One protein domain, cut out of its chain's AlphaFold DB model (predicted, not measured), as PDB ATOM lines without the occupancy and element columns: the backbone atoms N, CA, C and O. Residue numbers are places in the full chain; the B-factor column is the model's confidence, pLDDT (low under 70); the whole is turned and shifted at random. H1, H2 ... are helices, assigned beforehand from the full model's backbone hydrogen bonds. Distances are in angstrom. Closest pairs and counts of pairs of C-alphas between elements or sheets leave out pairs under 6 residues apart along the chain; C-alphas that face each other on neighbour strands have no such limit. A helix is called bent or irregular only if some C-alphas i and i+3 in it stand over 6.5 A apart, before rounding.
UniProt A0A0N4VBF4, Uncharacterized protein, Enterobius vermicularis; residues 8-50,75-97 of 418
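Overview. This is residues 8 to 50 and 75 to 97 of the 418 residues of an uncharacterized protein of Enterobius vermicularis (UniProt A0A0N4VBF4). One long bent helix, H1, makes the length; residues 36 to 50 of it stick out alone, while the unnamed stretches 8 to 22 and 82 to 97 pass by its first arm. Short H2 sits off to one side, apart from both arms. The printed part has 66 residues with two named helices, H1 then H2, and no named strand; the helices hold 33 of the 66, and by the residues in named elements the class is all helix. The whole is loose, radius of gyration of the C-alphas 14.4 A, spanning 49 by 29 by 16 A.

Arrangement. H1, residues 23 to 50, was assigned as one helix by its hydrogen bonds but is bent: C-alphas 32 and 35 are 6.7 A apart. Its arms, H1a, residues 23 to 32, and H1b, residues 35 to 50, stand at a shallow tilt of 33 degrees, only just short of steep. H2, residues 77 to 81, is apart from both. Every O i to N i+4 pair is within hydrogen-bond range in H1a and H1b; H2 has 0 of 1, but 2 of 2 O i to N i+3 pairs.

Along the chain. H1a, 14.3 A long, begins at C-alpha 23 (76.301, -121.760, 73.293). H1b, 22.6 A, ends at C-alpha 50 (52.686, -132.807, 44.683). H2, 6.8 A, ends at C-alpha 81 (79.882, -117.082, 58.246).

Size, cuts and confidence. The C-alphas of Ser 50 and Pro 97, the two farthest apart, are 50.4 A apart. Residues 51 to 74 are not printed; C-alphas 50 and 75 are 26.3 A apart across the cut. pLDDT is under 70 at residues 50, 75 to 90 and 94 to 97.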
ATOM      1  N   ILE A   8      71.534-120.754  80.520       74.25
ATOM      2  CA  ILE A   8      71.525-122.208  80.513       74.25
ATOM      3  C   ILE A   8      71.431-122.632  79.047       74.25
ATOM      4  O   ILE A   8      70.388-122.454  78.418       74.25
ATOM      5  N   ASN A   9      72.512-123.195  78.504       82.94
ATOM      6  CA  ASN A   9      72.548-123.711  77.135       82.94
ATOM      7  C   ASN A   9      71.766-125.039  77.061       82.94
ATOM      8  O   ASN A   9      72.352-126.115  76.958       82.94
ATOM      9  N   LYS A  10      70.436-124.961  77.185       84.56
ATOM     10  CA  LYS A  10      69.512-126.096  77.126       84.56
ATOM     11  C   LYS A  10      68.820-126.152  75.764       84.56
ATOM     12  O   LYS A  10      68.247-125.153  75.327       84.56
ATOM     13  N   CYS A  11      68.804-127.324  75.140       86.88
ATOM     14  CA  CYS A  11      68.000-127.585  73.954       86.88
ATOM     15  C   CYS A  11      66.504-127.603  74.306       86.88
ATOM     16  O   CYS A  11      66.086-128.252  75.267       86.88
ATOM     17  N   GLN A  12      65.706-126.857  73.539       82.62
ATOM     18  CA  GLN A  12      64.263-126.676  73.759       82.62
ATOM     19  C   GLN A  12      63.396-127.414  72.729       82.62
ATOM     20  O   GLN A  12      62.179-127.286  72.776       82.62
ATOM     21  N   PHE A  13      64.004-128.182  71.819       82.12
ATOM     22  CA  PHE A  13      63.265-129.051  70.903       82.12
ATOM     23  C   PHE A  13      62.574-130.191  71.653       82.12
ATOM     24  O   PHE A  13      63.080-130.682  72.673       82.12
ATOM     25  N   ASP A  14      61.426-130.610  71.120       76.88
ATOM     26  CA  ASP A  14      60.590-131.656  71.694       76.88
ATOM     27  C   ASP A  14      61.399-132.935  71.947       76.88
ATOM     28  O   ASP A  14      62.166-133.398  71.104       76.88
ATOM     29  N   ASN A  15      61.249-133.486  73.152       73.44
ATOM     30  CA  ASN A  15      61.949-134.676  73.654       73.44
ATOM     31  C   ASN A  15      63.487-134.599  73.752       73.44
ATOM     32  O   ASN A  15      64.097-135.578  74.180       73.44
ATOM     33  N   CYS A  16      64.129-133.468  73.442       83.38
ATOM     34  CA  CYS A  16      65.583-133.350  73.566       83.38
ATOM     35  C   CYS A  16      66.031-132.944  74.981       83.38
ATOM     36  O   CYS A  16      66.613-133.738  75.717       83.38
ATOM     37  N   GLY A  17      65.784-131.693  75.384       81.62
ATOM     38  CA  GLY A  17      66.055-131.209  76.745       81.62
ATOM     39  C   GLY A  17      67.522-131.206  77.217       81.62
ATOM     40  O   GLY A  17      67.755-130.883  78.385       81.62
ATOM     41  N   LEU A  18      68.488-131.551  76.356       85.62
ATOM     42  CA  LEU A  18      69.913-131.692  76.685       85.62
ATOM     43  C   LEU A  18      70.568-130.358  77.080       85.62
ATOM     44  O   LEU A  18      70.178-129.299  76.594       85.62
ATOM     45  N   TYR A  19      71.589-130.420  77.939       83.69
ATOM     46  CA  TYR A  19      72.366-129.266  78.407       83.69
ATOM     47  C   TYR A  19      73.791-129.307  77.850       83.69
ATOM     48  O   TYR A  19      74.386-130.381  77.762       83.69
ATOM     49  N   PHE A  20      74.358-128.141  77.545       83.19
ATOM     50  CA  PHE A  20      75.680-128.004  76.928       83.19
ATOM     51  C   PHE A  20      76.579-127.008  77.681       83.19
ATOM     52  O   PHE A  20      76.086-126.085  78.336       83.19
ATOM     53  N   ALA A  21      77.907-127.172  77.588       78.69
ATOM     54  CA  ALA A  21      78.865-126.247  78.211       78.69
ATOM     55  C   ALA A  21      78.785-124.850  77.595       78.69
ATOM     56  O   ALA A  21      78.710-123.854  78.316       78.69
ATOM     57  N   SER A  22      78.805-124.780  76.263       81.31
ATOM     58  CA  SER A  22      78.809-123.523  75.526       81.31
ATOM     59  C   SER A  22      77.555-123.341  74.676       81.31
ATOM     60  O   SER A  22      76.836-124.288  74.349       81.31
ATOM     61  N   LEU A  23      77.312-122.089  74.288       82.38
ATOM     62  CA  LEU A  23      76.301-121.760  73.293       82.38
ATOM     63  C   LEU A  23      76.646-122.396  71.935       82.38
ATOM     64  O   LEU A  23      75.746-122.859  71.249       82.38
ATOM     65  N   SER A  24      77.931-122.478  71.574       79.31
ATOM     66  CA  SER A  24      78.385-123.102  70.325       79.31
ATOM     67  C   SER A  24      78.005-124.582  70.249       79.31
ATOM     68  O   SER A  24      77.463-125.007  69.236       79.31
ATOM     69  N   ASP A  25      78.209-125.339  71.332       83.06
ATOM     70  CA  ASP A  25      77.835-126.759  71.413       83.06
ATOM     71  C   ASP A  25      76.313-126.952  71.284       83.06
ATOM     72  O   ASP A  25      75.851-127.863  70.598       83.06
ATOM     73  N   LEU A  26      75.517-126.070  71.907       85.75
ATOM     74  CA  LEU A  26      74.056-126.088  71.780       85.75
ATOM     75  C   LEU A  26      73.609-125.805  70.340       85.75
ATOM     76  O   LEU A  26      72.735-126.503  69.828       85.75
ATOM     77  N   ILE A  27      74.189-124.793  69.686       84.31
ATOM     78  CA  ILE A  27      73.857-124.480  68.290       84.31
ATOM     79  C   ILE A  27      74.277-125.659  67.394       84.31
ATOM     80  O   ILE A  27      73.493-126.051  66.534       84.31
ATOM     81  N   GLN A  28      75.448-126.271  67.614       83.50
ATOM     82  CA  GLN A  28      75.914-127.437  66.844       83.50
ATOM     83  C   GLN A  28      74.967-128.623  66.989       83.50
ATOM     84  O   GLN A  28      74.554-129.215  65.996       83.50
ATOM     85  N   HIS A  29      74.552-128.923  68.216       85.31
ATOM     86  CA  HIS A  29      73.571-129.966  68.467       85.31
ATOM     87  C   HIS A  29      72.227-129.699  67.759       85.31
ATOM     88  O   HIS A  29      71.661-130.622  67.171       85.31
ATOM     89  N   ILE A  30      71.732-128.454  67.767       84.31
ATOM     90  CA  ILE A  30      70.500-128.071  67.055       84.31
ATOM     91  C   ILE A  30      70.638-128.296  65.543       84.31
ATOM     92  O   ILE A  30      69.715-128.829  64.923       84.31
ATOM     93  N   GLU A  31      71.776-127.928  64.954       82.44
ATOM     94  CA  GLU A  31      71.995-128.055  63.509       82.44
ATOM     95  C   GLU A  31      72.238-129.495  63.052       82.44
ATOM     96  O   GLU A  31      71.711-129.892  62.017       82.44
ATOM     97  N   GLU A  32      72.969-130.300  63.824       80.19
ATOM     98  CA  GLU A  32      73.232-131.708  63.490       80.19
ATOM     99  C   GLU A  32      72.025-132.623  63.768       80.19
ATOM    100  O   GLU A  32      71.862-133.634  63.086       80.19
ATOM    101  N   THR A  33      71.179-132.286  64.751       80.50
ATOM    102  CA  THR A  33      70.099-133.180  65.224       80.50
ATOM    103  C   THR A  33      68.716-132.759  64.735       80.50
ATOM    104  O   THR A  33      67.963-133.596  64.247       80.50
ATOM    105  N   HIS A  34      68.357-131.475  64.854       83.50
ATOM    106  CA  HIS A  34      66.965-131.033  64.698       83.50
ATOM    107  C   HIS A  34      66.667-130.398  63.334       83.50
ATOM    108  O   HIS A  34      65.575-130.594  62.799       83.50
ATOM    109  N   LEU A  35      67.619-129.686  62.720       82.25
ATOM    110  CA  LEU A  35      67.414-129.138  61.370       82.25
ATOM    111  C   LEU A  35      67.171-130.209  60.281       82.25
ATOM    112  O   LEU A  35      66.261-129.996  59.476       82.25
ATOM    113  N   PRO A  36      67.881-131.361  60.243       79.12
ATOM    114  CA  PRO A  36      67.668-132.372  59.202       79.12
ATOM    115  C   PRO A  36      66.286-133.027  59.287       79.12
ATOM    116  O   PRO A  36      65.681-133.341  58.264       79.12
ATOM    117  N   GLU A  37      65.758-133.211  60.500       77.25
ATOM    118  CA  GLU A  37      64.419-133.763  60.719       77.25
ATOM    119  C   GLU A  37      63.336-132.807  60.198       77.25
ATOM    120  O   GLU A  37      62.467-133.219  59.429       77.25
ATOM    121  N   ILE A  38      63.456-131.508  60.497       77.06
ATOM    122  CA  ILE A  38      62.544-130.463  60.001       77.06
ATOM    123  C   ILE A  38      62.594-130.354  58.469       77.06
ATOM    124  O   ILE A  38      61.552-130.216  57.825       77.06
ATOM    125  N   GLU A  39      63.785-130.422  57.866       81.12
ATOM    126  CA  GLU A  39      63.933-130.377  56.407       81.12
ATOM    127  C   GLU A  39      63.314-131.615  55.737       81.12
ATOM    128  O   GLU A  39      62.602-131.489  54.739       81.12
ATOM    129  N   ASN A  40      63.504-132.803  56.318       76.75
ATOM    130  CA  ASN A  40      62.900-134.040  55.824       76.75
ATOM    131  C   ASN A  40      61.370-134.056  55.983       76.75
ATOM    132  O   ASN A  40      60.676-134.526  55.081       76.75
ATOM    133  N   MET A  41      60.827-133.509  57.077       74.44
ATOM    134  CA  MET A  41      59.377-133.333  57.240       74.44
ATOM    135  C   MET A  41      58.796-132.384  56.183       74.44
ATOM    136  O   MET A  41      57.738-132.674  55.626       74.44
ATOM    137  N   ARG A  42      59.493-131.285  55.857       79.31
ATOM    138  CA  ARG A  42      59.067-130.365  54.787       79.31
ATOM    139  C   ARG A  42      59.094-131.023  53.412       79.31
ATOM    140  O   ARG A  42      58.098-130.939  52.706       79.31
ATOM    141  N   LYS A  43      60.179-131.724  53.063       81.88
ATOM    142  CA  LYS A  43      60.291-132.435  51.777       81.88
ATOM    143  C   LYS A  43      59.180-133.467  51.595       81.88
ATOM    144  O   LYS A  43      58.551-133.484  50.546       81.88
ATOM    145  N   LYS A  44      58.871-134.257  52.633       77.19
ATOM    146  CA  LYS A  44      57.746-135.209  52.604       77.19
ATOM    147  C   LYS A  44      56.396-134.510  52.422       77.19
ATOM    148  O   LYS A  44      55.616-134.927  51.576       77.19
ATOM    149  N   ALA A  45      56.148-133.412  53.138       80.75
ATOM    150  CA  ALA A  45      54.913-132.639  52.984       80.75
ATOM    151  C   ALA A  45      54.784-131.975  51.595       80.75
ATOM    152  O   ALA A  45      53.677-131.829  51.079       80.75
ATOM    153  N   GLU A  46      55.895-131.574  50.972       83.50
ATOM    154  CA  GLU A  46      55.926-131.064  49.594       83.50
ATOM    155  C   GLU A  46      55.691-132.186  48.567       83.50
ATOM    156  O   GLU A  46      54.917-131.997  47.627       83.50
ATOM    157  N   GLU A  47      56.271-133.370  48.779       79.69
ATOM    158  CA  GLU A  47      56.083-134.560  47.942       79.69
ATOM    159  C   GLU A  47      54.625-135.064  47.986       79.69
ATOM    160  O   GLU A  47      53.981-135.177  46.940       79.69
ATOM    161  N   GLU A  48      54.044-135.232  49.179       75.69
ATOM    162  CA  GLU A  48      52.628-135.596  49.390       75.69
ATOM    163  C   GLU A  48      51.657-134.559  48.788       75.69
ATOM    164  O   GLU A  48      50.615-134.905  48.216       75.69
ATOM    165  N   LYS A  49      52.017-133.270  48.846       74.62
ATOM    166  CA  LYS A  49      51.257-132.190  48.202       74.62
ATOM    167  C   LYS A  49      51.379-132.211  46.677       74.62
ATOM    168  O   LYS A  49      50.430-131.835  45.992       74.62
ATOM    169  N   SER A  50      52.510-132.659  46.133       69.88
ATOM    170  CA  SER A  50      52.686-132.807  44.683       69.88
ATOM    171  C   SER A  50      51.916-134.012  44.124       69.88
ATOM    172  O   SER A  50      51.334-133.919  43.047       69.88
ATOM    173  N   LEU A  75      68.815-121.358  59.750       52.94
ATOM    174  CA  LEU A  75      69.825-121.128  60.795       52.94
ATOM    175  C   LEU A  75      71.257-121.473  60.326       52.94
ATOM    176  O   LEU A  75      72.181-120.704  60.590       52.94
ATOM    177  N   SER A  76      71.360-122.476  59.439       55.69
ATOM    178  CA  SER A  76      72.509-122.855  58.590       55.69
ATOM    179  C   SER A  76      73.335-121.710  57.973       55.69
ATOM    180  O   SER A  76      74.495-121.893  57.599       55.69
ATOM    181  N   THR A  77      72.767-120.508  57.842       51.50
ATOM    182  CA  THR A  77      73.481-119.320  57.355       51.50
ATOM    183  C   THR A  77      74.591-118.896  58.323       51.50
ATOM    184  O   THR A  77      75.641-118.430  57.883       51.50
ATOM    185  N   ILE A  78      74.409-119.107  59.631       53.72
ATOM    186  CA  ILE A  78      75.391-118.747  60.667       53.72
ATOM    187  C   ILE A  78      76.681-119.579  60.509       53.72
ATOM    188  O   ILE A  78      77.780-119.056  60.695       53.72
ATOM    189  N   TYR A  79      76.568-120.828  60.050       51.09
ATOM    190  CA  TYR A  79      77.694-121.753  59.851       51.09
ATOM    191  C   TYR A  79      78.539-121.418  58.625       51.09
ATOM    192  O   TYR A  79      79.740-121.677  58.602       51.09
ATOM    193  N   ARG A  80      77.944-120.771  57.616       54.16
ATOM    194  CA  ARG A  80      78.684-120.276  56.444       54.16
ATOM    195  C   ARG A  80      79.482-119.002  56.731       54.16
ATOM    196  O   ARG A  80      80.356-118.655  55.944       54.16
ATOM    197  N   LEU A  81      79.201-118.318  57.843       51.06
ATOM    198  CA  LEU A  81      79.882-117.082  58.246       51.06
ATOM    199  C   LEU A  81      81.052-117.324  59.217       51.06
ATOM    200  O   LEU A  81      81.935-116.474  59.318       51.06
ATOM    201  N   PHE A  82      81.098-118.478  59.893       50.25
ATOM    202  CA  PHE A  82      82.149-118.833  60.853       50.25
ATOM    203  C   PHE A  82      82.689-120.254  60.594       50.25
ATOM    204  O   PHE A  82      82.250-121.205  61.236       50.25
ATOM    205  N   PRO A  83      83.676-120.425  59.689       50.03
ATOM    206  CA  PRO A  83      84.134-121.738  59.215       50.03
ATOM    207  C   PRO A  83      84.988-122.543  60.217       50.03
ATOM    208  O   PRO A  83      85.630-123.514  59.827       50.03
ATOM    209  N   VAL A  84      85.046-122.144  61.493       53.78
ATOM    210  CA  VAL A  84      85.861-122.805  62.528       53.78
ATOM    211  C   VAL A  84      85.030-123.035  63.788       53.78
ATOM    212  O   VAL A  84      85.221-122.392  64.820       53.78
ATOM    213  N   LEU A  85      84.106-123.989  63.695       53.25
ATOM    214  CA  LEU A  85      83.665-124.729  64.872       53.25
ATOM    215  C   LEU A  85      84.642-125.888  65.128       53.25
ATOM    216  O   LEU A  85      85.236-126.401  64.174       53.25
ATOM    217  N   PRO A  86      84.858-126.299  66.391       57.47
ATOM    218  CA  PRO A  86      85.703-127.446  66.690       57.47
ATOM    219  C   PRO A  86      85.193-128.710  65.974       57.47
ATOM    220  O   PRO A  86      83.990-128.955  65.979       57.47
ATOM    221  N   PRO A  87      86.069-129.582  65.441       56.56
ATOM    222  CA  PRO A  87      85.670-130.851  64.811       56.56
ATOM    223  C   PRO A  87      85.174-131.905  65.822       56.56
ATOM    224  O   PRO A  87      85.101-133.095  65.519       56.56
ATOM    225  N   HIS A  88      84.892-131.490  67.055       61.00
ATOM    226  CA  HIS A  88      84.483-132.344  68.153       61.00
ATOM    227  C   HIS A  88      82.967-132.258  68.310       61.00
ATOM    228  O   HIS A  88      82.415-131.164  68.383       61.00
ATOM    229  N   LYS A  89      82.291-133.406  68.380       61.59
ATOM    230  CA  LYS A  89      80.833-133.455  68.554       61.59
ATOM    231  C   LYS A  89      80.434-132.794  69.875       61.59
ATOM    232  O   LYS A  89      81.085-133.032  70.898       61.59
ATOM    233  N   ALA A  90      79.353-132.020  69.860       64.75
ATOM    234  CA  ALA A  90      78.780-131.418  71.058       64.75
ATOM    235  C   ALA A  90      78.431-132.510  72.088       64.75
ATOM    236  O   ALA A  90      77.563-133.349  71.848       64.75
ATOM    237  N   GLN A  91      79.122-132.527  73.232       72.81
ATOM    238  CA  GLN A  91      78.872-133.504  74.293       72.81
ATOM    239  C   GLN A  91      77.838-132.959  75.290       72.81
ATOM    240  O   GLN A  91      78.067-131.894  75.871       72.81
ATOM    241  N   PRO A  92      76.720-133.672  75.527       77.06
ATOM    242  CA  PRO A  92      75.757-133.286  76.550       77.06
ATOM    243  C   PRO A  92      76.362-133.394  77.950       77.06
ATOM    244  O   PRO A  92      77.056-134.360  78.272       77.06
ATOM    245  N   ILE A  93      76.054-132.425  78.808       77.06
ATOM    246  CA  ILE A  93      76.572-132.346  80.174       77.06
ATOM    247  C   ILE A  93      75.447-132.611  81.172       77.06
ATOM    248  O   ILE A  93      74.341-132.081  81.061       77.06
ATOM    249  N   LYS A  94      75.742-133.413  82.198       69.06
ATOM    250  CA  LYS A  94      74.860-133.578  83.355       69.06
ATOM    251  C   LYS A  94      74.850-132.275  84.156       69.06
ATOM    252  O   LYS A  94      75.870-131.896  84.722       69.06
ATOM    253  N   TYR A  95      73.704-131.599  84.215       64.38
ATOM    254  CA  TYR A  95      73.556-130.371  84.995       64.38
ATOM    255  C   TYR A  95      73.771-130.639  86.493       64.38
ATOM    256  O   TYR A  95      72.947-131.289  87.141       64.38
ATOM    257  N   GLU A  96      74.863-130.111  87.043       62.03
ATOM    258  CA  GLU A  96      75.083-129.997  88.481       62.03
ATOM    259  C   GLU A  96      74.898-128.526  88.889       62.03
ATOM    260  O   GLU A  96      75.669-127.668  88.448       62.03
ATOM    261  N   PRO A  97      73.877-128.185  89.700       62.56
ATOM    262  CA  PRO A  97      73.649-126.809  90.117       62.56
ATOM    263  C   PRO A  97      74.777-126.355  91.047       62.56
ATOM    264  O   PRO A  97      74.801-126.703  92.230       62.56
TER     265      PRO A  97